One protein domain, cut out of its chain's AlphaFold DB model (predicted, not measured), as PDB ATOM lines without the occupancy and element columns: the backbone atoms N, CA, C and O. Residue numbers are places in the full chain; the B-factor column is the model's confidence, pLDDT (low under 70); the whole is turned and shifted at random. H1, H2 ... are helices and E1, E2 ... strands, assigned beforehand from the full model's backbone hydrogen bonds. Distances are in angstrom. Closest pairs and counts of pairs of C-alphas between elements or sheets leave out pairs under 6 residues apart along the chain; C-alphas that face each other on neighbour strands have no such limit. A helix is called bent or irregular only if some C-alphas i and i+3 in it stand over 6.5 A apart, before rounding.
ATOM      1  N   ALA A 156      54.955 -17.500  40.881       89.06
ATOM      2  CA  ALA A 156      54.253 -18.761  40.635       89.06
ATOM      3  C   ALA A 156      52.801 -18.750  41.141       89.06
ATOM      4  O   ALA A 156      51.928 -19.384  40.544       89.06
ATOM      5  N   GLU A 157      52.530 -18.000  42.213       90.38
ATOM      6  CA  GLU A 157      51.212 -17.917  42.837       90.38
ATOM      7  C   GLU A 157      50.296 -16.903  42.148       90.38
ATOM      8  O   GLU A 157      49.083 -16.881  42.392       90.38
ATOM      9  N   ASN A 158      50.841 -16.108  41.223       94.25
ATOM     10  CA  ASN A 158      50.080 -15.123  40.478       94.25
ATOM     11  C   ASN A 158      48.897 -15.780  39.735       94.25
ATOM     12  O   ASN A 158      49.100 -16.666  38.898       94.25
ATOM     13  N   PRO A 159      47.650 -15.307  39.933       93.69
ATOM     14  CA  PRO A 159      46.476 -15.915  39.312       93.69
ATOM     15  C   PRO A 159      46.530 -15.986  37.781       93.69
ATOM     16  O   PRO A 159      45.988 -16.923  37.202       93.69
ATOM     17  N   LEU A 160      47.188 -15.032  37.113       96.19
ATOM     18  CA  LEU A 160      47.337 -15.040  35.655       96.19
ATOM     19  C   LEU A 160      48.369 -16.073  35.189       96.19
ATOM     20  O   LEU A 160      48.132 -16.746  34.186       96.19
ATOM     21  N   GLN A 161      49.473 -16.236  35.927       96.25
ATOM     22  CA  GLN A 161      50.465 -17.283  35.662       96.25
ATOM     23  C   GLN A 161      49.842 -18.673  35.846       96.25
ATOM     24  O   GLN A 161      49.982 -19.549  34.992       96.25
ATOM     25  N   ARG A 162      49.072 -18.858  36.919       93.94
ATOM     26  CA  ARG A 162      48.364 -20.111  37.193       93.94
ATOM     27  C   ARG A 162      47.272 -20.400  36.168       93.94
ATOM     28  O   ARG A 162      47.152 -21.532  35.709       93.94
ATOM     29  N   ALA A 163      46.511 -19.380  35.769       94.69
ATOM     30  CA  ALA A 163      45.470 -19.514  34.757       94.69
ATOM     31  C   ALA A 163      46.030 -19.932  33.395       94.69
ATOM     32  O   ALA A 163      45.468 -20.826  32.773       94.69
ATOM     33  N   ILE A 164      47.134 -19.331  32.933       96.62
ATOM     34  CA  ILE A 164      47.689 -19.691  31.622       96.62
ATOM     35  C   ILE A 164      48.289 -21.103  31.617       96.62
ATOM     36  O   ILE A 164      48.153 -21.807  30.620       96.62
ATOM     37  N   ILE A 165      48.897 -21.548  32.726       95.62
ATOM     38  CA  ILE A 165      49.351 -22.939  32.892       95.62
ATOM     39  C   ILE A 165      48.155 -23.898  32.863       95.62
ATOM     40  O   ILE A 165      48.160 -24.855  32.094       95.62
ATOM     41  N   ALA A 166      47.112 -23.621  33.652       94.44
ATOM     42  CA  ALA A 166      45.917 -24.461  33.709       94.44
ATOM     43  C   ALA A 166      45.186 -24.538  32.358       94.44
ATOM     44  O   ALA A 166      44.742 -25.612  31.966       94.44
ATOM     45  N   ASP A 167      45.097 -23.425  31.625       95.50
ATOM     46  CA  ASP A 167      44.538 -23.378  30.269       95.50
ATOM     47  C   ASP A 167      45.356 -24.235  29.293       95.50
ATOM     48  O   ASP A 167      44.802 -25.033  28.540       95.50
ATOM     49  N   LYS A 168      46.692 -24.153  29.361       96.25
ATOM     50  CA  LYS A 168      47.579 -24.973  28.526       96.25
ATOM     51  C   LYS A 168      47.466 -26.466  28.829       96.25
ATOM     52  O   LYS A 168      47.628 -27.251  27.902       96.25
ATOM     53  N   LEU A 169      47.220 -26.850  30.080       95.94
ATOM     54  CA  LEU A 169      47.061 -28.246  30.498       95.94
ATOM     55  C   LEU A 169      45.617 -28.767  30.373       95.94
ATOM     56  O   LEU A 169      45.366 -29.941  30.637       95.94
ATOM     57  N   ALA A 170      44.655 -27.936  29.964       93.12
ATOM     58  CA  ALA A 170      43.263 -28.359  29.839       93.12
ATOM     59  C   ALA A 170      43.099 -29.462  28.775       93.12
ATOM     60  O   ALA A 170      43.500 -29.282  27.623       93.12
ATOM     61  N   GLY A 171      42.467 -30.586  29.128       93.44
ATOM     62  CA  GLY A 171      42.368 -31.749  28.241       93.44
ATOM     63  C   GLY A 171      43.649 -32.582  28.201       93.44
ATOM     64  O   GLY A 171      43.883 -33.233  27.191       93.44
ATOM     65  N   ASP A 172      44.516 -32.470  29.211       95.94
ATOM     66  CA  ASP A 172      45.819 -33.135  29.269       95.94
ATOM     67  C   ASP A 172      46.170 -33.571  30.694       95.94
ATOM     68  O   ASP A 172      46.177 -34.758  30.981       95.94
ATOM     69  N   THR A 173      46.390 -32.621  31.608       96.25
ATOM     70  CA  THR A 173      46.734 -32.887  33.013       96.25
ATOM     71  C   THR A 173      45.935 -31.974  33.931       96.25
ATOM     72  O   THR A 173      45.850 -30.763  33.710       96.25
ATOM     73  N   VAL A 174      45.348 -32.532  34.987       94.69
ATOM     74  CA  VAL A 174      44.465 -31.795  35.895       94.69
ATOM     75  C   VAL A 174      44.885 -31.989  37.341       94.69
ATOM     76  O   VAL A 174      44.732 -33.072  37.894       94.69
ATOM     77  N   PHE A 175      45.309 -30.902  37.982       92.38
ATOM     78  CA  PHE A 175      45.533 -30.849  39.427       92.38
ATOM     79  C   PHE A 175      44.206 -30.730  40.189       92.38
ATOM     80  O   PHE A 175      43.347 -29.919  39.828       92.38
ATOM     81  N   THR A 176      44.040 -31.516  41.254       92.25
ATOM     82  CA  THR A 176      42.759 -31.692  41.964       92.25
ATOM     83  C   THR A 176      42.645 -30.903  43.268       92.25
ATOM     84  O   THR A 176      41.578 -30.905  43.881       92.25
ATOM     85  N   GLU A 177      43.681 -30.153  43.668       87.50
ATOM     86  CA  GLU A 177      43.656 -29.279  44.858       87.50
ATOM     87  C   GLU A 177      42.474 -28.292  44.862       87.50
ATOM     88  O   GLU A 177      42.030 -27.822  45.910       87.50
ATOM     89  N   ARG A 178      41.984 -27.927  43.672       86.75
ATOM     90  CA  ARG A 178      40.791 -27.102  43.465       86.75
ATOM     91  C   ARG A 178      39.878 -27.794  42.461       86.75
ATOM     92  O   ARG A 178      40.360 -28.397  41.507       86.75
ATOM     93  N   ASP A 179      38.565 -27.654  42.644       89.12
ATOM     94  CA  ASP A 179      37.580 -28.301  41.770       89.12
ATOM     95  C   ASP A 179      37.785 -27.874  40.296       89.12
ATOM     96  O   ASP A 179      37.663 -26.679  39.985       89.12
ATOM     97  N   PRO A 180      38.061 -28.815  39.366       88.62
ATOM     98  CA  PRO A 180      38.264 -28.513  37.950       88.62
ATOM     99  C   PRO A 180      37.052 -27.859  37.279       88.62
ATOM    100  O   PRO A 180      37.208 -27.152  36.283       88.62
ATOM    101  N   ARG A 181      35.846 -28.031  37.836       90.75
ATOM    102  CA  ARG A 181      34.624 -27.352  37.374       90.75
ATOM    103  C   ARG A 181      34.679 -25.842  37.600       90.75
ATOM    104  O   ARG A 181      33.986 -25.101  36.911       90.75
ATOM    105  N   VAL A 182      35.506 -25.393  38.543       89.56
ATOM    106  CA  VAL A 182      35.741 -23.978  38.844       89.56
ATOM    107  C   VAL A 182      37.011 -23.484  38.161       89.56
ATOM    108  O   VAL A 182      37.003 -22.414  37.550       89.56
ATOM    109  N   THR A 183      38.106 -24.245  38.234       90.44
ATOM    110  CA  THR A 183      39.403 -23.775  37.722       90.44
ATOM    111  C   THR A 183      39.456 -23.715  36.201       90.44
ATOM    112  O   THR A 183      40.036 -22.765  35.681       90.44
ATOM    113  N   ARG A 184      38.818 -24.640  35.467       92.44
ATOM    114  CA  ARG A 184      38.854 -24.638  33.992       92.44
ATOM    115  C   ARG A 184      38.161 -23.419  33.367       92.44
ATOM    116  O   ARG A 184      38.811 -22.744  32.570       92.44
ATOM    117  N   PRO A 185      36.901 -23.070  33.710       94.75
ATOM    118  CA  PRO A 185      36.270 -21.873  33.146       94.75
ATOM    119  C   PRO A 185      37.016 -20.591  33.519       94.75
ATOM    120  O   PRO A 185      37.151 -19.688  32.694       94.75
ATOM    121  N   LEU A 186      37.536 -20.521  34.749       93.56
ATOM    122  CA  LEU A 186      38.330 -19.386  35.209       93.56
ATOM    123  C   LEU A 186      39.639 -19.253  34.420       93.56
ATOM    124  O   LEU A 186      39.986 -18.152  33.996       93.56
ATOM    125  N   ALA A 187      40.345 -20.363  34.191       94.75
ATOM    126  CA  ALA A 187      41.562 -20.395  33.390       94.75
ATOM    127  C   ALA A 187      41.293 -19.926  31.953       94.75
ATOM    128  O   ALA A 187      41.957 -19.000  31.491       94.75
ATOM    129  N   ALA A 188      40.257 -20.464  31.301       95.75
ATOM    130  CA  ALA A 188      39.870 -20.081  29.942       95.75
ATOM    131  C   ALA A 188      39.509 -18.586  29.825       95.75
ATOM    132  O   ALA A 188      39.836 -17.934  28.831       95.75
ATOM    133  N   LEU A 189      38.869 -18.014  30.852       96.88
ATOM    134  CA  LEU A 189      38.544 -16.586  30.904       96.88
ATOM    135  C   LEU A 189      39.793 -15.705  31.078       96.88
ATOM    136  O   LEU A 189      39.892 -14.637  30.474       96.88
ATOM    137  N   LEU A 190      40.738 -16.127  31.921       97.38
ATOM    138  CA  LEU A 190      41.912 -15.331  32.285       97.38
ATOM    139  C   LEU A 190      43.098 -15.509  31.329       97.38
ATOM    140  O   LEU A 190      43.919 -14.597  31.221       97.38
ATOM    141  N   ALA A 191      43.202 -16.629  30.613       96.38
ATOM    142  CA  ALA A 191      44.339 -16.938  29.748       96.38
ATOM    143  C   ALA A 191      44.606 -15.882  28.651       96.38
ATOM    144  O   ALA A 191      45.772 -15.511  28.473       96.38
ATOM    145  N   PRO A 192      43.598 -15.303  27.961       97.56
ATOM    146  CA  PRO A 192      43.837 -14.219  27.005       97.56
ATOM    147  C   PRO A 192      44.446 -12.975  27.663       97.56
ATOM    148  O   PRO A 192      45.355 -12.358  27.105       97.56
ATOM    149  N   ILE A 193      43.990 -12.636  28.874       97.94
ATOM    150  CA  ILE A 193      44.513 -11.511  29.660       97.94
ATOM    151  C   ILE A 193      45.946 -11.813  30.101       97.94
ATOM    152  O   ILE A 193      46.828 -10.972  29.937       97.94
ATOM    153  N   ALA A 194      46.201 -13.020  30.607       97.31
ATOM    154  CA  ALA A 194      47.529 -13.469  31.000       97.31
ATOM    155  C   ALA A 194      48.513 -13.373  29.821       97.31
ATOM    156  O   ALA A 194      49.567 -12.745  29.931       97.31
ATOM    157  N   LYS A 195      48.126 -13.889  28.648       96.81
ATOM    158  CA  LYS A 195      48.934 -13.817  27.427       96.81
ATOM    159  C   LYS A 195      49.216 -12.372  27.008       96.81
ATOM    160  O   LYS A 195      50.368 -12.059  26.694       96.81
ATOM    161  N   ALA A 196      48.199 -11.505  27.037       97.44
ATOM    162  CA  ALA A 196      48.327 -10.081  26.718       97.44
ATOM    163  C   ALA A 196      49.253  -9.336  27.694       97.44
ATOM    164  O   ALA A 196      49.951  -8.410  27.291       97.44
ATOM    165  N   ARG A 197      49.309  -9.771  28.957       96.38
ATOM    166  CA  ARG A 197      50.228  -9.246  29.980       96.38
ATOM    167  C   ARG A 197      51.606  -9.914  29.987       96.38
ATOM    168  O   ARG A 197      52.416  -9.598  30.846       96.38
ATOM    169  N   GLY A 198      51.887 -10.803  29.033       94.75
ATOM    170  CA  GLY A 198      53.214 -11.398  28.848       94.75
ATOM    171  C   GLY A 198      53.432 -12.749  29.532       94.75
ATOM    172  O   GLY A 198      54.445 -13.384  29.250       94.75
ATOM    173  N   TYR A 199      52.479 -13.244  30.326       96.62
ATOM    174  CA  TYR A 199      52.581 -14.567  30.945       96.62
ATOM    175  C   TYR A 199      52.613 -15.672  29.880       96.62
ATOM    176  O   TYR A 199      52.037 -15.532  28.789       96.62
ATOM    177  N   ARG A 200      53.293 -16.778  30.183       96.31
ATOM    178  CA  ARG A 200      53.375 -17.981  29.343       96.31
ATOM    179  C   ARG A 200      53.160 -19.228  30.194       96.31
ATOM    180  O   ARG A 200      53.535 -19.265  31.358       96.31
ATOM    181  N   ALA A 201      52.573 -20.253  29.587       95.38
ATOM    182  CA  ALA A 201      52.450 -21.575  30.202       95.38
ATOM    183  C   ALA A 201      53.702 -22.443  30.023       95.38
ATOM    184  O   ALA A 201      53.954 -23.340  30.814       95.38
ATOM    185  N   ALA A 202      54.457 -22.175  28.958       95.56
ATOM    186  CA  ALA A 202      55.712 -22.830  28.639       95.56
ATOM    187  C   ALA A 202      56.719 -21.744  28.253       95.56
ATOM    188  O   ALA A 202      56.575 -21.101  27.207       95.56
ATOM    189  N   TYR A 203      57.700 -21.488  29.115       95.75
ATOM    190  CA  TYR A 203      58.779 -20.554  28.811       95.75
ATOM    191  C   TYR A 203      59.967 -21.317  28.228       95.75
ATOM    192  O   TYR A 203      60.568 -22.155  28.894       95.75
TER     193      TYR A 203
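This is residues 156 to 203 of the 221 residues of the protein "Cupin domain-containing protein" of Halobacteriales archaeon QS_9_67_17 (UniProt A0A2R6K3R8). A long, kinked helix, H2, is crossed near its middle by a shorter helix, H1, the two making a compact X. At one end of H2 a loop that holds the short strand E1 joins the two helices, and from the other end of H2 the last printed residues, 197 to 203, fold back on the side of H1. The printed part has 48 residues with two named helices and one named strand, in the order H1, E1, H2 along the chain, and there is no sheet of named strands. The class is mostly helix, with 27 of the 48 printed residues in helices and 3 in the strand. The whole is compact, with a radius of gyration of the C-alphas of 9.8 A, and rounded, its C-alphas spanning 26 by 19 by 19 A.

H2 is the longest helix, residues 180 to 196, and measures 23.8 A from C-alpha 180 at (38.264, -28.513, 37.950) to C-alpha 196 at (48.327, -10.081, 26.718). It has a kink of 41 degrees near residue 189. H2 is irregular, but only just: C-alphas 189 and 192 are 7.0 A apart, and its line is a rough one. H1, residues 159 to 168, measures 14.1 A and begins with C-alpha 159 at (46.476, -15.915, 39.312). E1 is residues 173 to 175, with 6.8 A between its first and last C-alphas.

H2 and H1 touch, with 25 pairs of C-alphas within 8 A. Their closest C-alphas are those of Ala 187 in H2 and Ala 163 in H1, 4.2 A apart. Their lines stand at 75 degrees, about perpendicular, and their centres are 6.4 A apart. E1 pairs with no named strand. The closest C-alphas of E1 and H2 are those of Val 174 and Pro 180, 7.3 A apart, while the centres of these two elements are 14.1 A apart. The closest C-alphas of E1 and H1 are those of Val 174 and Ala 166, 7.8 A apart. In H1 every O i to N i+4 pair is within hydrogen-bond range; in H2 10 of 13 are.

The two C-alphas farthest apart are those of Thr 176 and Ala 196, at 27.0 A. The first and last printed C-alphas, those of Ala 156 and Tyr 203, are 12.8 A apart. The printed part has no cut. The link from H1 to E1 is tight, with 4 residues between them, and the link from E1 to H2 is tight as well, also with 4. The mean pLDDT of the printed part of this predicted model is 94.2, and no printed residue is under 70.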